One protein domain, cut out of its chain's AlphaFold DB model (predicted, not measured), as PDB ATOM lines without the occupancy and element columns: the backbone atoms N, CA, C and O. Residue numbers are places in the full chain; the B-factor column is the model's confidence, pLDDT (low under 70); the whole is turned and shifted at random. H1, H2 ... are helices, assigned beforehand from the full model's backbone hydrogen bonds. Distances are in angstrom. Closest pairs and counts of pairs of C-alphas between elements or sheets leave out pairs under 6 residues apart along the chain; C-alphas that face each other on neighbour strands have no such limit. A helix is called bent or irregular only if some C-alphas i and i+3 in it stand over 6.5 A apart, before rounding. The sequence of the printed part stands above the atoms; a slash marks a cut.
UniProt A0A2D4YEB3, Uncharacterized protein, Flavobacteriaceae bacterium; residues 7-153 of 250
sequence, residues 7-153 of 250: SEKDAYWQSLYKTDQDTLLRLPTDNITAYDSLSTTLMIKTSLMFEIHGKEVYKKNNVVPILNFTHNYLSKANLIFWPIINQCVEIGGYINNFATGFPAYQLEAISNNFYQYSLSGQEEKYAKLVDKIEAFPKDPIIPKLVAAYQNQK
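AT A GLANCE: This is residues 7 to 153 of the 250 residues of an uncharacterized protein of Flavobacteriaceae bacterium (UniProt A0A2D4YEB3). What does the model look like? Three helices, H1, H2 and H8, stand side by side as a wall with H2 in the middle, and short H3 and kinked H4 pack on one side of it. H6 packs on H3 and H4 from beyond, and H7 crosses one end of H6. What is it made of? The printed part has 147 residues with eight named helices, H1 to H8 in chain order, and no named strand: all helix. It is compact, with a radius of gyration of the C-alphas of 14.6 A and spans of 41 by 37 by 29 A.

IN THESE COORDINATES: Where are the first helices? H1, residues 7 to 26, begins at C-alpha 7 (29.486, 0.850, 14.896) and is 27.9 A long. H2, residues 32 to 53, is 31.7 A long, and H3 is residues 64 to 70. Which follow? H4 is residues 75 to 91, 24.5 A; H5 is residues 94 to 97; H6 is residues 104 to 115, 16.0 A; H7 is residues 123 to 134, 17.6 A. H8, residues 141 to 153, is 18.7 A long and ends at C-alpha 153 (15.114, -17.337, 41.372). Which are irregular? H4 has C-alphas 80 and 83 7.2 A apart and a kink of 44 degrees near residue 82, and H7 has C-alphas 124 and 127 7.3 A apart.

HOW THE PARTS SIT: How do H1 and H2 stand? They form a helical hairpin at a shallow tilt of 11 degrees, opposite ways, and their closest C-alphas, Leu 16 and Leu 42, are 6.9 A apart. What does the hub, H4, touch? H2, H4 and H8 form a bundle, three helices grouped together; the closest C-alphas of H4 and H8, Ala 77 and Leu 145, are 5.7 A apart. H4 touches H3 at Phe 69 and Asn 78, 6.1 A, and H6 at Ser 75 and Asn 113, 5.2 A; it only just touches H7, with 3 pairs of C-alphas within 8 A, and H5, likewise with 3 pairs, only at the corner. How are the backbones? Every O i to N i+4 pair is within hydrogen-bond range in H1, H2, H3, H6 and H8, against 11 of 13 in H4 and 6 of 8 in H7; H5 is too short for such a pair.

THE WHOLE: How large is it? The two C-alphas farthest apart, Glu 8 and Glu 124, are 41.7 A apart. Is it unbroken? The printed part has no cut, and no link is long. Where is confidence low? The mean pLDDT of the printed part is 88.4, and residues 24 to 38 and residue 139 are under 70.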
ATOM      1  N   SER A   7      30.245   1.889  15.601       93.56
ATOM      2  CA  SER A   7      29.486   0.850  14.896       93.56
ATOM      3  C   SER A   7      29.263  -0.393  15.762       93.56
ATOM      4  O   SER A   7      28.161  -0.936  15.772       93.56
ATOM      5  N   GLU A   8      30.269  -0.821  16.531       94.38
ATOM      6  CA  GLU A   8      30.124  -1.949  17.458       94.38
ATOM      7  C   GLU A   8      29.148  -1.631  18.599       94.38
ATOM      8  O   GLU A   8      28.346  -2.486  18.973       94.38
ATOM      9  N   LYS A   9      29.186  -0.404  19.137       94.06
ATOM     10  CA  LYS A   9      28.241   0.046  20.175       94.06
ATOM     11  C   LYS A   9      26.809   0.092  19.642       94.06
ATOM     12  O   LYS A   9      25.902  -0.399  20.310       94.06
ATOM     13  N   ASP A  10      26.610   0.618  18.437       94.12
ATOM     14  CA  ASP A  10      25.294   0.681  17.795       94.12
ATOM     15  C   ASP A  10      24.747  -0.715  17.491       94.12
ATOM     16  O   ASP A  10      23.593  -1.007  17.803       94.12
ATOM     17  N   ALA A  11      25.584  -1.614  16.964       94.62
ATOM     18  CA  ALA A  11      25.208  -3.008  16.748       94.62
ATOM     19  C   ALA A  11      24.816  -3.704  18.061       94.62
ATOM     20  O   ALA A  11      23.848  -4.466  18.096       94.62
ATOM     21  N   TYR A  12      25.522  -3.410  19.157       95.31
ATOM     22  CA  TYR A  12      25.180  -3.939  20.474       95.31
ATOM     23  C   TYR A  12      23.827  -3.415  20.970       95.31
ATOM     24  O   TYR A  12      22.989  -4.208  21.398       95.31
ATOM     25  N   TRP A  13      23.561  -2.110  20.851       95.69
ATOM     26  CA  TRP A  13      22.252  -1.541  21.189       95.69
ATOM     27  C   TRP A  13      21.121  -2.160  20.372       95.69
ATOM     28  O   TRP A  13      20.101  -2.538  20.944       95.69
ATOM     29  N   GLN A  14      21.314  -2.328  19.063       94.50
ATOM     30  CA  GLN A  14      20.329  -2.980  18.200       94.50
ATOM     31  C   GLN A  14      20.104  -4.445  18.581       94.50
ATOM     32  O   GLN A  14      18.973  -4.922  18.551       94.50
ATOM     33  N   SER A  15      21.153  -5.156  18.999       93.88
ATOM     34  CA  SER A  15      21.024  -6.517  19.518       93.88
ATOM     35  C   SER A  15      20.203  -6.566  20.811       93.88
ATOM     36  O   SER A  15      19.336  -7.434  20.936       93.88
ATOM     37  N   LEU A  16      20.422  -5.634  21.747       93.00
ATOM     38  CA  LEU A  16      19.611  -5.534  22.967       93.00
ATOM     39  C   LEU A  16      18.153  -5.198  22.646       93.00
ATOM     40  O   LEU A  16      17.266  -5.896  23.124       93.00
ATOM     41  N   TYR A  17      17.917  -4.197  21.792       92.12
ATOM     42  CA  TYR A  17      16.579  -3.817  21.334       92.12
ATOM     43  C   TYR A  17      15.844  -5.003  20.708       92.12
ATOM     44  O   TYR A  17      14.733  -5.336  21.104       92.12
ATOM     45  N   LYS A  18      16.494  -5.691  19.765       90.31
ATOM     46  CA  LYS A  18      15.924  -6.867  19.111       90.31
ATOM     47  C   LYS A  18      15.599  -7.968  20.116       90.31
ATOM     48  O   LYS A  18      14.550  -8.586  20.004       90.31
ATOM     49  N   THR A  19      16.480  -8.206  21.084       87.75
ATOM     50  CA  THR A  19      16.269  -9.226  22.122       87.75
ATOM     51  C   THR A  19      15.050  -8.905  22.989       87.75
ATOM     52  O   THR A  19      14.244  -9.796  23.244       87.75
ATOM     53  N   ASP A  20      14.900  -7.647  23.407       84.88
ATOM     54  CA  ASP A  20      13.739  -7.159  24.158       84.88
ATOM     55  C   ASP A  20      12.434  -7.344  23.358       84.88
ATOM     56  O   ASP A  20      11.515  -8.031  23.802       84.88
ATOM     57  N   GLN A  21      12.395  -6.832  22.125       84.19
ATOM     58  CA  GLN A  21      11.197  -6.851  21.279       84.19
ATOM     59  C   GLN A  21      10.813  -8.253  20.792       84.19
ATOM     60  O   GLN A  21       9.641  -8.622  20.847       84.19
ATOM     61  N   ASP A  22      11.780  -9.061  20.342       81.19
ATOM     62  CA  ASP A  22      11.522 -10.449  19.930       81.19
ATOM     63  C   ASP A  22      10.972 -11.264  21.104       81.19
ATOM     64  O   ASP A  22      10.192 -12.191  20.889       81.19
ATOM     65  N   THR A  23      11.372 -10.930  22.332       72.31
ATOM     66  CA  THR A  23      10.830 -11.581  23.520       72.31
ATOM     67  C   THR A  23       9.405 -11.128  23.748       72.31
ATOM     68  O   THR A  23       8.537 -11.985  23.743       72.31
ATOM     69  N   LEU A  24       9.128  -9.821  23.816       69.62
ATOM     70  CA  LEU A  24       7.762  -9.300  23.962       69.62
ATOM     71  C   LEU A  24       6.770  -9.950  22.970       69.62
ATOM     72  O   LEU A  24       5.680 -10.358  23.357       69.62
ATOM     73  N   LEU A  25       7.173 -10.097  21.701       67.81
ATOM     74  CA  LEU A  25       6.334 -10.624  20.615       67.81
ATOM     75  C   LEU A  25       6.156 -12.150  20.608       67.81
ATOM     76  O   LEU A  25       5.244 -12.649  19.952       67.81
ATOM     77  N   ARG A  26       7.038 -12.908  21.267       61.84
ATOM     78  CA  ARG A  26       7.019 -14.386  21.260       61.84
ATOM     79  C   ARG A  26       6.458 -14.991  22.542       61.84
ATOM     80  O   ARG A  26       6.499 -16.211  22.693       61.84
ATOM     81  N   LEU A  27       5.964 -14.170  23.462       58.22
ATOM     82  CA  LEU A  27       5.486 -14.646  24.752       58.22
ATOM     83  C   LEU A  27       4.048 -15.149  24.646       58.22
ATOM     84  O   LEU A  27       3.150 -14.370  24.320       58.22
ATOM     85  N   PRO A  28       3.790 -16.416  24.987       53.09
ATOM     86  CA  PRO A  28       2.478 -16.777  25.479       53.09
ATOM     87  C   PRO A  28       2.259 -16.099  26.848       53.09
ATOM     88  O   PRO A  28       3.200 -15.862  27.614       53.09
ATOM     89  N   THR A  29       1.011 -15.729  27.136       54.97
ATOM     90  CA  THR A  29       0.588 -14.983  28.339       54.97
ATOM     91  C   THR A  29       0.887 -15.702  29.663       54.97
ATOM     92  O   THR A  29       0.755 -15.109  30.730       54.97
ATOM     93  N   ASP A  30       1.316 -16.960  29.610       53.81
ATOM     94  CA  ASP A  30       1.551 -17.868  30.729       53.81
ATOM     95  C   ASP A  30       3.026 -17.961  31.183       53.81
ATOM     96  O   ASP A  30       3.292 -18.567  32.220       53.81
ATOM     97  N   ASN A  31       3.996 -17.338  30.490       59.62
ATOM     98  CA  ASN A  31       5.425 -17.448  30.844       59.62
ATOM     99  C   ASN A  31       6.097 -16.123  31.262       59.62
ATOM    100  O   ASN A  31       7.140 -15.715  30.743       59.62
ATOM    101  N   ILE A  32       5.523 -15.479  32.280       58.88
ATOM    102  CA  ILE A  32       6.030 -14.244  32.916       58.88
ATOM    103  C   ILE A  32       7.469 -14.412  33.460       58.88
ATOM    104  O   ILE A  32       8.262 -13.468  33.489       58.88
ATOM    105  N   THR A  33       7.852 -15.633  33.846       57.03
ATOM    106  CA  THR A  33       9.180 -15.970  34.390       57.03
ATOM    107  C   THR A  33      10.320 -15.795  33.383       57.03
ATOM    108  O   THR A  33      11.403 -15.313  33.752       57.03
ATOM    109  N   ALA A  34      10.096 -16.170  32.121       58.97
ATOM    110  CA  ALA A  34      11.074 -15.979  31.053       58.97
ATOM    111  C   ALA A  34      11.315 -14.488  30.772       58.97
ATOM    112  O   ALA A  34      12.458 -14.076  30.565       58.97
ATOM    113  N   TYR A  35      10.255 -13.682  30.844       61.69
ATOM    114  CA  TYR A  35      10.300 -12.249  30.575       61.69
ATOM    115  C   TYR A  35      11.129 -11.479  31.609       61.69
ATOM    116  O   TYR A  35      12.097 -10.820  31.245       61.69
ATOM    117  N   ASP A  36      10.852 -11.641  32.906       58.12
ATOM    118  CA  ASP A  36      11.569 -10.907  33.963       58.12
ATOM    119  C   ASP A  36      13.062 -11.279  34.038       58.12
ATOM    120  O   ASP A  36      13.940 -10.426  34.200       58.12
ATOM    121  N   SER A  37      13.372 -12.565  33.810       58.03
ATOM    122  CA  SER A  37      14.761 -13.028  33.721       58.03
ATOM    123  C   SER A  37      15.530 -12.329  32.609       58.03
ATOM    124  O   SER A  37      16.725 -12.048  32.755       58.03
ATOM    125  N   LEU A  38      14.854 -12.050  31.498       69.44
ATOM    126  CA  LEU A  38      15.448 -11.344  30.387       69.44
ATOM    127  C   LEU A  38      15.547  -9.845  30.673       69.44
ATOM    128  O   LEU A  38      16.629  -9.301  30.482       69.44
ATOM    129  N   SER A  39      14.506  -9.200  31.199       79.56
ATOM    130  CA  SER A  39      14.495  -7.754  31.466       79.56
ATOM    131  C   SER A  39      15.567  -7.341  32.476       79.56
ATOM    132  O   SER A  39      16.357  -6.438  32.198       79.56
ATOM    133  N   THR A  40      15.722  -8.071  33.591       88.75
ATOM    134  CA  THR A  40      16.823  -7.798  34.535       88.75
ATOM    135  C   THR A  40      18.198  -8.096  33.909       88.75
ATOM    136  O   THR A  40      19.160  -7.355  34.122       88.75
ATOM    137  N   THR A  41      18.320  -9.129  33.067       90.38
ATOM    138  CA  THR A  41      19.573  -9.403  32.332       90.38
ATOM    139  C   THR A  41      19.898  -8.297  31.319       90.38
ATOM    140  O   THR A  41      21.063  -7.930  31.148       90.38
ATOM    141  N   LEU A  42      18.889  -7.742  30.650       92.81
ATOM    142  CA  LEU A  42      19.021  -6.619  29.729       92.81
ATOM    143  C   LEU A  42      19.418  -5.342  30.476       92.81
ATOM    144  O   LEU A  42      20.340  -4.660  30.031       92.81
ATOM    145  N   MET A  43      18.843  -5.078  31.655       94.75
ATOM    146  CA  MET A  43      19.304  -4.012  32.553       94.75
ATOM    147  C   MET A  43      20.779  -4.187  32.940       94.75
ATOM    148  O   MET A  43      21.538  -3.220  32.909       94.75
ATOM    149  N   ILE A  44      21.234  -5.406  33.257       95.19
ATOM    150  CA  ILE A  44      22.653  -5.677  33.561       95.19
ATOM    151  C   ILE A  44      23.540  -5.349  32.352       95.19
ATOM    152  O   ILE A  44      24.539  -4.643  32.489       95.19
ATOM    153  N   LYS A  45      23.164  -5.813  31.154       95.25
ATOM    154  CA  LYS A  45      23.896  -5.541  29.903       95.25
ATOM    155  C   LYS A  45      23.928  -4.053  29.557       95.25
ATOM    156  O   LYS A  45      24.961  -3.538  29.139       95.25
ATOM    157  N   THR A  46      22.818  -3.348  29.758       95.81
ATOM    158  CA  THR A  46      22.759  -1.895  29.604       95.81
ATOM    159  C   THR A  46      23.644  -1.196  30.628       95.81
ATOM    160  O   THR A  46      24.439  -0.350  30.244       95.81
ATOM    161  N   SER A  47      23.596  -1.591  31.899       95.75
ATOM    162  CA  SER A  47      24.452  -1.017  32.946       95.75
ATOM    163  C   SER A  47      25.939  -1.217  32.634       95.75
ATOM    164  O   SER A  47      26.723  -0.288  32.787       95.75
ATOM    165  N   LEU A  48      26.319  -2.387  32.099       95.38
ATOM    166  CA  LEU A  48      27.679  -2.661  31.614       95.38
ATOM    167  C   LEU A  48      28.114  -1.702  30.500       95.38
ATOM    168  O   LEU A  48      29.276  -1.301  30.478       95.38
ATOM    169  N   MET A  49      27.214  -1.321  29.587       95.44
ATOM    170  CA  MET A  49      27.537  -0.336  28.549       95.44
ATOM    171  C   MET A  49      27.921   1.007  29.169       95.44
ATOM    172  O   MET A  49      28.953   1.561  28.798       95.44
ATOM    173  N   PHE A  50      27.147   1.493  30.140       94.81
ATOM    174  CA  PHE A  50      27.447   2.744  30.843       94.81
ATOM    175  C   PHE A  50      28.724   2.644  31.689       94.81
ATOM    176  O   PHE A  50      29.547   3.553  31.657       94.81
ATOM    177  N   GLU A  51      28.936   1.536  32.405       92.94
ATOM    178  CA  GLU A  51      30.119   1.351  33.257       92.94
ATOM    179  C   GLU A  51      31.424   1.267  32.446       92.94
ATOM    180  O   GLU A  51      32.441   1.835  32.837       92.94
ATOM    181  N   ILE A  52      31.406   0.590  31.290       93.38
ATOM    182  CA  ILE A  52      32.602   0.396  30.450       93.38
ATOM    183  C   ILE A  52      32.878   1.610  29.553       93.38
ATOM    184  O   ILE A  52      34.042   1.917  29.278       93.38
ATOM    185  N   HIS A  53      31.829   2.253  29.033       93.56
ATOM    186  CA  HIS A  53      31.944   3.258  27.973       93.56
ATOM    187  C   HIS A  53      31.561   4.680  28.394       93.56
ATOM    188  O   HIS A  53      31.714   5.580  27.572       93.56
ATOM    189  N   GLY A  54      31.117   4.890  29.637       92.19
ATOM    190  CA  GLY A  54      30.602   6.177  30.103       92.19
ATOM    191  C   GLY A  54      29.191   6.459  29.586       92.19
ATOM    192  O   GLY A  54      28.637   5.695  28.794       92.19
ATOM    193  N   LYS A  55      28.590   7.570  30.024       92.69
ATOM    194  CA  LYS A  55      27.223   7.954  29.624       92.69
ATOM    195  C   LYS A  55      27.113   8.334  28.149       92.69
ATOM    196  O   LYS A  55      26.044   8.229  27.560       92.69
ATOM    197  N   GLU A  56      28.230   8.698  27.527       89.94
ATOM    198  CA  GLU A  56      28.355   9.065  26.114       89.94
ATOM    199  C   GLU A  56      28.010   7.903  25.168       89.94
ATOM    200  O   GLU A  56      27.761   8.112  23.983       89.94
ATOM    201  N   VAL A  57      27.964   6.671  25.685       93.44
ATOM    202  CA  VAL A  57      27.480   5.493  24.955       93.44
ATOM    203  C   VAL A  57      25.984   5.570  24.620       93.44
ATOM    204  O   VAL A  57      25.512   4.870  23.719       93.44
ATOM    205  N   TYR A  58      25.226   6.393  25.352       94.62
ATOM    206  CA  TYR A  58      23.808   6.625  25.123       94.62
ATOM    207  C   TYR A  58      23.591   7.729  24.084       94.62
ATOM    208  O   TYR A  58      24.134   8.828  24.179       94.62
ATOM    209  N   LYS A  59      22.739   7.441  23.096       93.50
ATOM    210  CA  LYS A  59      22.341   8.382  22.043       93.50
ATOM    211  C   LYS A  59      20.901   8.822  22.270       93.50
ATOM    212  O   LYS A  59      20.065   8.021  22.673       93.50
ATOM    213  N   LYS A  60      20.590  10.074  21.929       93.38
ATOM    214  CA  LYS A  60      19.260  10.687  22.124       93.38
ATOM    215  C   LYS A  60      18.105   9.907  21.485       93.38
ATOM    216  O   LYS A  60      16.974  10.050  21.921       93.38
ATOM    217  N   ASN A  61      18.352   9.114  20.448       91.88
ATOM    218  CA  ASN A  61      17.347   8.287  19.772       91.88
ATOM    219  C   ASN A  61      17.313   6.831  20.272       91.88
ATOM    220  O   ASN A  61      16.620   5.997  19.693       91.88
ATOM    221  N   ASN A  62      18.073   6.493  21.313       92.69
ATOM    222  CA  ASN A  62      18.114   5.147  21.854       92.69
ATOM    223  C   ASN A  62      16.999   4.959  22.897       92.69
ATOM    224  O   ASN A  62      16.993   5.606  23.946       92.69
ATOM    225  N   VAL A  63      16.063   4.054  22.611       92.50
ATOM    226  CA  VAL A  63      14.967   3.689  23.524       92.50
ATOM    227  C   VAL A  63      15.323   2.540  24.464       92.50
ATOM    228  O   VAL A  63      14.600   2.303  25.424       92.50
ATOM    229  N   VAL A  64      16.427   1.825  24.223       94.31
ATOM    230  CA  VAL A  64      16.730   0.558  24.905       94.31
ATOM    231  C   VAL A  64      16.760   0.686  26.429       94.31
ATOM    232  O   VAL A  64      16.113  -0.130  27.078       94.31
ATOM    233  N   PRO A  65      17.423   1.686  27.045       94.75
ATOM    234  CA  PRO A  65      17.382   1.820  28.502       94.75
ATOM    235  C   PRO A  65      15.969   2.057  29.050       94.75
ATOM    236  O   PRO A  65      15.664   1.587  30.141       94.75
ATOM    237  N   ILE A  66      15.110   2.753  28.295       93.38
ATOM    238  CA  ILE A  66      13.718   3.025  28.677       93.38
ATOM    239  C   ILE A  66      12.928   1.717  28.666       93.38
ATOM    240  O   ILE A  66      12.295   1.397  29.664       93.38
ATOM    241  N   LEU A  67      13.022   0.948  27.577       91.31
ATOM    242  CA  LEU A  67      12.320  -0.329  27.422       91.31
ATOM    243  C   LEU A  67      12.796  -1.360  28.441       91.31
ATOM    244  O   LEU A  67      11.985  -1.905  29.175       91.31
ATOM    245  N   ASN A  68      14.111  -1.542  28.582       91.88
ATOM    246  CA  ASN A  68      14.675  -2.468  29.567       91.88
ATOM    247  C   ASN A  68      14.213  -2.135  30.992       91.88
ATOM    248  O   ASN A  68      14.111  -3.031  31.825       91.88
ATOM    249  N   PHE A  69      13.940  -0.856  31.273       92.19
ATOM    250  CA  PHE A  69      13.358  -0.416  32.529       92.19
ATOM    251  C   PHE A  69      11.858  -0.706  32.623       92.19
ATOM    252  O   PHE A  69      11.426  -1.349  33.576       92.19
ATOM    253  N   THR A  70      11.049  -0.254  31.666       88.75
ATOM    254  CA  THR A  70       9.585  -0.373  31.754       88.75
ATOM    255  C   THR A  70       9.070  -1.788  31.530       88.75
ATOM    256  O   THR A  70       7.996  -2.126  32.013       88.75
ATOM    257  N   HIS A  71       9.846  -2.635  30.858       86.06
ATOM    258  CA  HIS A  71       9.553  -4.047  30.635       86.06
ATOM    259  C   HIS A  71      10.057  -4.959  31.759       86.06
ATOM    260  O   HIS A  71      10.036  -6.175  31.630       86.06
ATOM    261  N   ASN A  72      10.567  -4.437  32.864       85.38
ATOM    262  CA  ASN A  72      10.997  -5.270  33.983       85.38
ATOM    263  C   ASN A  72       9.859  -5.400  34.998       85.38
ATOM    264  O   ASN A  72       9.251  -4.384  35.296       85.38
ATOM    265  N   TYR A  73       9.591  -6.593  35.548       80.06
ATOM    266  CA  TYR A  73       8.562  -6.778  36.592       80.06
ATOM    267  C   TYR A  73       9.159  -6.831  38.010       80.06
ATOM    268  O   TYR A  73       8.449  -6.654  39.000       80.06
ATOM    269  N   LEU A  74      10.477  -7.022  38.133       87.62
ATOM    270  CA  LEU A  74      11.197  -6.986  39.403       87.62
ATOM    271  C   LEU A  74      11.368  -5.554  39.934       87.62
ATOM    272  O   LEU A  74      12.369  -4.892  39.661       87.62
ATOM    273  N   SER A  75      10.439  -5.071  40.759       87.56
ATOM    274  CA  SER A  75      10.405  -3.667  41.228       87.56
ATOM    275  C   SER A  75      11.703  -3.181  41.869       87.56
ATOM    276  O   SER A  75      12.104  -2.032  41.683       87.56
ATOM    277  N   LYS A  76      12.413  -4.059  42.587       89.94
ATOM    278  CA  LYS A  76      13.724  -3.736  43.165       89.94
ATOM    279  C   LYS A  76      14.757  -3.401  42.082       89.94
ATOM    280  O   LYS A  76      15.541  -2.474  42.263       89.94
ATOM    281  N   ALA A  77      14.747  -4.122  40.960       92.25
ATOM    282  CA  ALA A  77      15.646  -3.869  39.839       92.25
ATOM    283  C   ALA A  77      15.355  -2.520  39.168       92.25
ATOM    284  O   ALA A  77      16.304  -1.819  38.831       92.25
ATOM    285  N   ASN A  78      14.089  -2.088  39.081       92.19
ATOM    286  CA  ASN A  78      13.767  -0.733  38.616       92.19
ATOM    287  C   ASN A  78      14.436   0.341  39.479       92.19
ATOM    288  O   ASN A  78      15.093   1.229  38.943       92.19
ATOM    289  N   LEU A  79      14.341   0.239  40.807       93.44
ATOM    290  CA  LEU A  79      14.980   1.215  41.700       93.44
ATOM    291  C   LEU A  79      16.507   1.208  41.564       93.44
ATOM    292  O   LEU A  79      17.126   2.266  41.504       93.44
ATOM    293  N   ILE A  80      17.111   0.022  41.450       94.06
ATOM    294  CA  ILE A  80      18.558  -0.124  41.235       94.06
ATOM    295  C   ILE A  80      18.989   0.489  39.894       94.06
ATOM    296  O   ILE A  80      20.078   1.051  39.803       94.06
ATOM    297  N   PHE A  81      18.158   0.379  38.855       94.88
ATOM    298  CA  PHE A  81      18.454   0.862  37.507       94.88
ATOM    299  C   PHE A  81      18.163   2.359  37.310       94.88
ATOM    300  O   PHE A  81      18.632   2.952  36.337       94.88
ATOM    301  N   TRP A  82      17.448   3.001  38.238       95.06
ATOM    302  CA  TRP A  82      17.106   4.426  38.171       95.06
ATOM    303  C   TRP A  82      18.297   5.365  37.886       95.06
ATOM    304  O   TRP A  82      18.148   6.272  37.069       95.06
ATOM    305  N   PRO A  83      19.514   5.160  38.432       94.12
ATOM    306  CA  PRO A  83      20.660   6.005  38.094       94.12
ATOM    307  C   PRO A  83      21.060   5.964  36.607       94.12
ATOM    308  O   PRO A  83      21.601   6.947  36.104       94.12
ATOM    309  N   ILE A  84      20.798   4.864  35.887       95.12
ATOM    310  CA  ILE A  84      20.988   4.797  34.427       95.12
ATOM    311  C   ILE A  84      19.924   5.636  33.713       95.12
ATOM    312  O   ILE A  84      20.241   6.359  32.768       95.12
ATOM    313  N   ILE A  85      18.673   5.589  34.187       95.56
ATOM    314  CA  ILE A  85      17.582   6.432  33.679       95.56
ATOM    315  C   ILE A  85      17.924   7.913  33.864       95.56
ATOM    316  O   ILE A  85      17.848   8.661  32.894       95.56
ATOM    317  N   ASN A  86      18.408   8.324  35.040       93.94
ATOM    318  CA  ASN A  86      18.837   9.706  35.275       93.94
ATOM    319  C   ASN A  86      19.955  10.143  34.312       93.94
ATOM    320  O   ASN A  86      19.877  11.231  33.745       93.94
ATOM    321  N   GLN A  87      20.946   9.287  34.036       94.44
ATOM    322  CA  GLN A  87      21.978   9.589  33.031       94.44
ATOM    323  C   GLN A  87      21.397   9.758  31.619       94.44
ATOM    324  O   GLN A  87      21.852  10.614  30.861       94.44
ATOM    325  N   CYS A  88      20.379   8.973  31.257       95.62
ATOM    326  CA  CYS A  88      19.673   9.148  29.989       95.62
ATOM    327  C   CYS A  88      18.910  10.486  29.957       95.62
ATOM    328  O   CYS A  88      18.956  11.178  28.942       95.62
ATOM    329  N   VAL A  89      18.254  10.877  31.058       94.75
ATOM    330  CA  VAL A  89      17.527  12.156  31.187       94.75
ATOM    331  C   VAL A  89      18.470  13.349  31.046       94.75
ATOM    332  O   VAL A  89      18.149  14.280  30.311       94.75
ATOM    333  N   GLU A  90      19.655  13.301  31.664       94.38
ATOM    334  CA  GLU A  90      20.691  14.337  31.513       94.38
ATOM    335  C   GLU A  90      21.078  14.573  30.044       94.38
ATOM    336  O   GLU A  90      21.359  15.699  29.639       94.38
ATOM    337  N   ILE A  91      21.101  13.509  29.237       95.12
ATOM    338  CA  ILE A  91      21.414  13.578  27.803       95.12
ATOM    339  C   ILE A  91      20.184  14.018  26.988       95.12
ATOM    340  O   ILE A  91      20.313  14.724  25.980       95.12
ATOM    341  N   GLY A  92      18.990  13.617  27.425       93.56
ATOM    342  CA  GLY A  92      17.706  13.915  26.801       93.56
ATOM    343  C   GLY A  92      17.434  13.100  25.532       93.56
ATOM    344  O   GLY A  92      18.059  12.078  25.259       93.56
ATOM    345  N   GLY A  93      16.479  13.571  24.725       92.56
ATOM    346  CA  GLY A  93      16.035  12.886  23.508       92.56
ATOM    347  C   GLY A  93      14.751  12.095  23.727       92.56
ATOM    348  O   GLY A  93      13.807  12.605  24.326       92.56
ATOM    349  N   TYR A  94      14.700  10.858  23.239       92.88
ATOM    350  CA  TYR A  94      13.533   9.988  23.336       92.88
ATOM    351  C   TYR A  94      13.090   9.743  24.768       92.88
ATOM    352  O   TYR A  94      11.895   9.627  24.985       92.88
ATOM    353  N   ILE A  95      13.976   9.772  25.762       92.62
ATOM    354  CA  ILE A  95      13.542   9.649  27.158       92.62
ATOM    355  C   ILE A  95      12.523  10.713  27.591       92.62
ATOM    356  O   ILE A  95      11.656  10.424  28.410       92.62
ATOM    357  N   ASN A  96      12.551  11.899  26.979       92.19
ATOM    358  CA  ASN A  96      11.617  12.979  27.296       92.19
ATOM    359  C   ASN A  96      10.279  12.854  26.557       92.19
ATOM    360  O   ASN A  96       9.298  13.430  27.007       92.19
ATOM    361  N   ASN A  97      10.233  12.119  25.440       90.50
ATOM    362  CA  ASN A  97       9.095  12.128  24.510       90.50
ATOM    363  C   ASN A  97       8.521  10.732  24.210       90.50
ATOM    364  O   ASN A  97       7.518  10.619  23.514       90.50
ATOM    365  N   PHE A  98       9.180   9.660  24.647       86.69
ATOM    366  CA  PHE A  98       8.736   8.293  24.410       86.69
ATOM    367  C   PHE A  98       7.524   7.988  25.293       86.69
ATOM    368  O   PHE A  98       7.573   8.201  26.506       86.69
ATOM    369  N   ALA A  99       6.447   7.484  24.683       86.75
ATOM    370  CA  ALA A  99       5.138   7.331  25.318       86.75
ATOM    371  C   ALA A  99       4.646   8.659  25.935       86.75
ATOM    372  O   ALA A  99       4.432   9.625  25.208       86.75
ATOM    373  N   THR A 100       4.473   8.721  27.256       87.56
ATOM    374  CA  THR A 100       4.057   9.928  27.991       87.56
ATOM    375  C   THR A 100       5.232  10.794  28.461       87.56
ATOM    376  O   THR A 100       5.018  11.809  29.120       87.56
ATOM    377  N   GLY A 101       6.466  10.421  28.108       90.31
ATOM    378  CA  GLY A 101       7.677  11.139  28.489       90.31
ATOM    379  C   GLY A 101       8.102  10.920  29.944       90.31
ATOM    380  O   GLY A 101       7.412  10.283  30.743       90.31
ATOM    381  N   PHE A 102       9.280  11.441  30.285       93.94
ATOM    382  CA  PHE A 102       9.803  11.423  31.651       93.94
ATOM    383  C   PHE A 102       9.154  12.525  32.511       93.94
ATOM    384  O   PHE A 102       9.001  13.649  32.030       93.94
ATOM    385  N   PRO A 103       8.821  12.262  33.791       95.38
ATOM    386  CA  PRO A 103       8.995  10.997  34.515       95.38
ATOM    387  C   PRO A 103       7.783  10.056  34.425       95.38
ATOM    388  O   PRO A 103       7.798   9.000  35.050       95.38
ATOM    389  N   ALA A 104       6.731  10.433  33.691       95.44
ATOM    390  CA  ALA A 104       5.433   9.763  33.705       95.44
ATOM    391  C   ALA A 104       5.537   8.260  33.401       95.44
ATOM    392  O   ALA A 104       5.090   7.438  34.199       95.44
ATOM    393  N   TYR A 105       6.179   7.884  32.291       93.31
ATOM    394  CA  TYR A 105       6.252   6.480  31.870       93.31
ATOM    395  C   TYR A 105       7.087   5.614  32.830       93.31
ATOM    396  O   TYR A 105       6.759   4.458  33.094       93.31
ATOM    397  N   GLN A 106       8.155   6.176  33.401       94.81
ATOM    398  CA  GLN A 106       9.014   5.460  34.342       94.81
ATOM    399  C   GLN A 106       8.378   5.342  35.734       94.81
ATOM    400  O   GLN A 106       8.507   4.303  36.382       94.81
ATOM    401  N   LEU A 107       7.666   6.377  36.192       95.88
ATOM    402  CA  LEU A 107       6.889   6.317  37.430       95.88
ATOM    403  C   LEU A 107       5.742   5.314  37.319       95.88
ATOM    404  O   LEU A 107       5.532   4.552  38.261       95.88
ATOM    405  N   GLU A 108       5.055   5.274  36.174       94.81
ATOM    406  CA  GLU A 108       4.020   4.278  35.888       94.81
ATOM    407  C   GLU A 108       4.574   2.857  36.048       94.81
ATOM    408  O   GLU A 108       3.990   2.045  36.762       94.81
ATOM    409  N   ALA A 109       5.747   2.569  35.473       92.38
ATOM    410  CA  ALA A 109       6.385   1.262  35.608       92.38
ATOM    411  C   ALA A 109       6.737   0.917  37.069       92.38
ATOM    412  O   ALA A 109       6.431  -0.181  37.530       92.38
ATOM    413  N   ILE A 110       7.330   1.847  37.832       94.69
ATOM    414  CA  ILE A 110       7.647   1.598  39.252       94.69
ATOM    415  C   ILE A 110       6.366   1.349  40.055       94.69
ATOM    416  O   ILE A 110       6.291   0.380  40.812       94.69
ATOM    417  N   SER A 111       5.366   2.215  39.899       95.44
ATOM    418  CA  SER A 111       4.102   2.136  40.631       95.44
ATOM    419  C   SER A 111       3.352   0.839  40.330       95.44
ATOM    420  O   SER A 111       2.931   0.145  41.259       95.44
ATOM    421  N   ASN A 112       3.264   0.457  39.053       90.75
ATOM    422  CA  ASN A 112       2.626  -0.791  38.645       90.75
ATOM    423  C   ASN A 112       3.369  -2.016  39.172       90.75
ATOM    424  O   ASN A 112       2.740  -2.932  39.694       90.75
ATOM    425  N   ASN A 113       4.699  -2.019  39.131       90.12
ATOM    426  CA  ASN A 113       5.459  -3.161  39.625       90.12
ATOM    427  C   ASN A 113       5.323  -3.347  41.136       90.12
ATOM    428  O   ASN A 113       5.319  -4.480  41.604       90.12
ATOM    429  N   PHE A 114       5.226  -2.274  41.926       93.25
ATOM    430  CA  PHE A 114       4.967  -2.409  43.361       93.25
ATOM    431  C   PHE A 114       3.499  -2.739  43.651       93.25
ATOM    432  O   PHE A 114       3.228  -3.729  44.310       93.25
ATOM    433  N   TYR A 115       2.543  -1.949  43.170       93.81
ATOM    434  CA  TYR A 115       1.163  -2.015  43.668       93.81
ATOM    435  C   TYR A 115       0.100  -2.272  42.603       93.81
ATOM    436  O   TYR A 115      -1.087  -2.292  42.938       93.81
ATOM    437  N   GLN A 116       0.505  -2.444  41.338       92.38
ATOM    438  CA  GLN A 116      -0.398  -2.468  40.183       92.38
ATOM    439  C   GLN A 116      -1.357  -1.270  40.217       92.38
ATOM    440  O   GLN A 116      -2.561  -1.424  40.037       92.38
ATOM    441  N   TYR A 117      -0.817  -0.095  40.561       95.06
ATOM    442  CA  TYR A 117      -1.538   1.164  40.702       95.06
ATOM    443  C   TYR A 117      -1.061   2.135  39.627       95.06
ATOM    444  O   TYR A 117       0.131   2.447  39.572       95.06
ATOM    445  N   SER A 118      -1.986   2.641  38.816       95.38
ATOM    446  CA  SER A 118      -1.642   3.565  37.743       95.38
ATOM    447  C   SER A 118      -1.514   4.993  38.265       95.38
ATOM    448  O   SER A 118      -2.305   5.462  39.087       95.38
ATOM    449  N   LEU A 119      -0.509   5.695  37.757       95.44
ATOM    450  CA  LEU A 119      -0.239   7.112  37.966       95.44
ATOM    451  C   LEU A 119      -0.677   7.975  36.777       95.44
ATOM    452  O   LEU A 119      -0.517   9.192  36.834       95.44
ATOM    453  N   SER A 120      -1.257   7.380  35.732       92.75
ATOM    454  CA  SER A 120      -1.796   8.113  34.582       92.75
ATOM    455  C   SER A 120      -2.772   9.215  35.020       92.75
ATOM    456  O   SER A 120      -3.708   8.957  35.783       92.75
ATOM    457  N   GLY A 121      -2.540  10.446  34.548       90.19
ATOM    458  CA  GLY A 121      -3.341  11.627  34.889       90.19
ATOM    459  C   GLY A 121      -3.154  12.142  36.322       90.19
ATOM    460  O   GLY A 121      -4.079  12.748  36.862       90.19
ATOM    461  N   GLN A 122      -2.019  11.840  36.966       93.06
ATOM    462  CA  GLN A 122      -1.677  12.294  38.324       93.06
ATOM    463  C   GLN A 122      -0.359  13.081  38.343       93.06
ATOM    464  O   GLN A 122       0.501  12.892  39.215       93.06
ATOM    465  N   GLU A 123      -0.170  13.943  37.344       95.31
ATOM    466  CA  GLU A 123       1.052  14.712  37.105       95.31
ATOM    467  C   GLU A 123       1.474  15.544  38.324       95.31
ATOM    468  O   GLU A 123       2.668  15.727  38.576       95.31
ATOM    469  N   GLU A 124       0.516  15.995  39.138       95.44
ATOM    470  CA  GLU A 124       0.768  16.769  40.353       95.44
ATOM    471  C   GLU A 124       1.577  16.002  41.411       95.44
ATOM    472  O   GLU A 124       2.164  16.606  42.315       95.44
ATOM    473  N   LYS A 125       1.629  14.666  41.314       94.81
ATOM    474  CA  LYS A 125       2.367  13.801  42.247       94.81
ATOM    475  C   LYS A 125       3.800  13.541  41.802       94.81
ATOM    476  O   LYS A 125       4.635  13.220  42.647       94.81
ATOM    477  N   TYR A 126       4.101  13.676  40.511       96.38
ATOM    478  CA  TYR A 126       5.314  13.116  39.916       96.38
ATOM    479  C   TYR A 126       6.602  13.628  40.557       96.38
ATOM    480  O   TYR A 126       7.442  12.816  40.932       96.38
ATOM    481  N   ALA A 127       6.732  14.942  40.761       95.81
ATOM    482  CA  ALA A 127       7.932  15.525  41.367       95.81
ATOM    483  C   ALA A 127       8.238  14.907  42.745       95.81
ATOM    484  O   ALA A 127       9.336  14.415  42.983       95.81
ATOM    485  N   LYS A 128       7.221  14.810  43.612       95.62
ATOM    486  CA  LYS A 128       7.368  14.227  44.955       95.62
ATOM    487  C   LYS A 128       7.731  12.743  44.913       95.62
ATOM    488  O   LYS A 128       8.423  12.266  45.806       95.62
ATOM    489  N   LEU A 129       7.229  11.997  43.928       96.31
ATOM    490  CA  LEU A 129       7.543  10.574  43.772       96.31
ATOM    491  C   LEU A 129       8.970  10.366  43.250       96.31
ATOM    492  O   LEU A 129       9.657   9.470  43.736       96.31
ATOM    493  N   VAL A 130       9.436  11.216  42.329       96.50
ATOM    494  CA  VAL A 130      10.831  11.215  41.862       96.50
ATOM    495  C   VAL A 130      11.784  11.477  43.025       96.50
ATOM    496  O   VAL A 130      12.679  10.665  43.241       96.50
ATOM    497  N   ASP A 131      11.537  12.504  43.847       95.00
ATOM    498  CA  ASP A 131      12.379  12.823  45.013       95.00
ATOM    499  C   ASP A 131      12.569  11.613  45.949       95.00
ATOM    500  O   ASP A 131      13.643  11.386  46.511       95.00
ATOM    501  N   LYS A 132      11.519  10.796  46.114       94.19
ATOM    502  CA  LYS A 132      11.566   9.571  46.925       94.19
ATOM    503  C   LYS A 132      12.441   8.483  46.309       94.19
ATOM    504  O   LYS A 132      13.115   7.768  47.048       94.19
ATOM    505  N   ILE A 133      12.438   8.350  44.984       93.62
ATOM    506  CA  ILE A 133      13.291   7.392  44.274       93.62
ATOM    507  C   ILE A 133      14.751   7.855  44.305       93.62
ATOM    508  O   ILE A 133      15.649   7.041  44.505       93.62
ATOM    509  N   GLU A 134      15.013   9.154  44.166       88.19
ATOM    510  CA  GLU A 134      16.381   9.690  44.149       88.19
ATOM    511  C   GLU A 134      17.122   9.553  45.484       88.19
ATOM    512  O   GLU A 134      18.357   9.528  45.508       88.19
ATOM    513  N   ALA A 135      16.378   9.402  46.580       81.88
ATOM    514  CA  ALA A 135      16.915   9.076  47.896       81.88
ATOM    515  C   ALA A 135      17.412   7.618  48.014       81.88
ATOM    516  O   ALA A 135      18.011   7.258  49.030       81.88
ATOM    517  N   PHE A 136      17.170   6.763  47.013       74.38
ATOM    518  CA  PHE A 136      17.567   5.357  47.051       74.38
ATOM    519  C   PHE A 136      19.095   5.185  46.873       74.38
ATOM    520  O   PHE A 136      19.704   5.884  46.056       74.38
ATOM    521  N   PRO A 137      19.752   4.259  47.605       72.00
ATOM    522  CA  PRO A 137      21.211   4.126  47.583       72.00
ATOM    523  C   PRO A 137      21.800   3.809  46.202       72.00
ATOM    524  O   PRO A 137      21.409   2.833  45.554       72.00
ATOM    525  N   LYS A 138      22.825   4.575  45.808       70.56
ATOM    526  CA  LYS A 138      23.425   4.572  44.459       70.56
ATOM    527  C   LYS A 138      24.601   3.592  44.263       70.56
ATOM    528  O   LYS A 138      25.204   3.585  43.195       70.56
ATOM    529  N   ASP A 139      24.939   2.770  45.263       69.88
ATOM    530  CA  ASP A 139      26.099   1.845  45.207       69.88
ATOM    531  C   ASP A 139      25.933   0.752  44.130       69.88
ATOM    532  O   ASP A 139      24.792   0.505  43.726       69.88
ATOM    533  N   PRO A 140      27.018   0.064  43.705       85.75
ATOM    534  CA  PRO A 140      27.183  -0.493  42.363       85.75
ATOM    535  C   PRO A 140      25.941  -1.168  41.772       85.75
ATOM    536  O   PRO A 140      25.402  -2.126  42.329       85.75
ATOM    537  N   ILE A 141      25.534  -0.683  40.595       92.31
ATOM    538  CA  ILE A 141      24.295  -1.077  39.910       92.31
ATOM    539  C   ILE A 141      24.326  -2.563  39.536       92.31
ATOM    540  O   ILE A 141      23.411  -3.310  39.879       92.31
ATOM    541  N   ILE A 142      25.397  -3.023  38.878       94.44
ATOM    542  CA  ILE A 142      25.466  -4.387  38.331       94.44
ATOM    543  C   ILE A 142      25.397  -5.466  39.424       94.44
ATOM    544  O   ILE A 142      24.527  -6.333  39.314       94.44
ATOM    545  N   PRO A 143      26.227  -5.449  40.491       94.75
ATOM    546  CA  PRO A 143      26.128  -6.451  41.553       94.75
ATOM    547  C   PRO A 143      24.743  -6.502  42.209       94.75
ATOM    548  O   PRO A 143      24.245  -7.589  42.497       94.75
ATOM    549  N   LYS A 144      24.087  -5.348  42.398       93.25
ATOM    550  CA  LYS A 144      22.734  -5.282  42.966       93.25
ATOM    551  C   LYS A 144      21.679  -5.866  42.024       93.25
ATOM    552  O   LYS A 144      20.806  -6.588  42.497       93.25
ATOM    553  N   LEU A 145      21.763  -5.604  40.716       93.38
ATOM    554  CA  LEU A 145      20.868  -6.222  39.727       93.38
ATOM    555  C   LEU A 145      21.051  -7.742  39.678       93.38
ATOM    556  O   LEU A 145      20.066  -8.476  39.665       93.38
ATOM    557  N   VAL A 146      22.299  -8.224  39.711       93.69
ATOM    558  CA  VAL A 146      22.596  -9.664  39.772       93.69
ATOM    559  C   VAL A 146      22.005 -10.280  41.040       93.69
ATOM    560  O   VAL A 146      21.333 -11.304  40.955       93.69
ATOM    561  N   ALA A 147      22.193  -9.649  42.201       92.94
ATOM    562  CA  ALA A 147      21.629 -10.133  43.459       92.94
ATOM    563  C   ALA A 147      20.091 -10.140  43.444       92.94
ATOM    564  O   ALA A 147      19.478 -11.103  43.897       92.94
ATOM    565  N   ALA A 148      19.459  -9.100  42.890       91.12
ATOM    566  CA  ALA A 148      18.006  -9.034  42.760       91.12
ATOM    567  C   ALA A 148      17.472 -10.166  41.863       91.12
ATOM    568  O   ALA A 148      16.502 -10.829  42.227       91.12
ATOM    569  N   TYR A 149      18.152 -10.442  40.745       90.06
ATOM    570  CA  TYR A 149      17.814 -11.551  39.853       90.06
ATOM    571  C   TYR A 149      17.938 -12.922  40.531       90.06
ATOM    572  O   TYR A 149      17.046 -13.761  40.397       90.06
ATOM    573  N   GLN A 150      19.029 -13.162  41.267       90.81
ATOM    574  CA  GLN A 150      19.224 -14.436  41.968       90.81
ATOM    575  C   GLN A 150      18.202 -14.630  43.089       90.81
ATOM    576  O   GLN A 150      17.603 -15.696  43.172       90.81
ATOM    577  N   ASN A 151      17.907 -13.583  43.865       90.94
ATOM    578  CA  ASN A 151      16.860 -13.636  44.886       90.94
ATOM    579  C   ASN A 151      15.505 -14.039  44.277       90.94
ATOM    580  O   ASN A 151      14.824 -14.921  44.789       90.94
ATOM    581  N   GLN A 152      15.135 -13.472  43.123       87.38
ATOM    582  CA  GLN A 152      13.885 -13.849  42.463       87.38
ATOM    583  C   GLN A 152      13.857 -15.325  42.030       87.38
ATOM    584  O   GLN A 152      12.799 -15.959  42.054       87.38
ATOM    585  N   LYS A 153      15.004 -15.897  41.645       87.56
ATOM    586  CA  LYS A 153      15.114 -17.337  41.372       87.56
ATOM    587  C   LYS A 153      14.947 -18.171  42.634       87.56
ATOM    588  O   LYS A 153      14.225 -19.161  42.593       87.56
TER     589      LYS A 153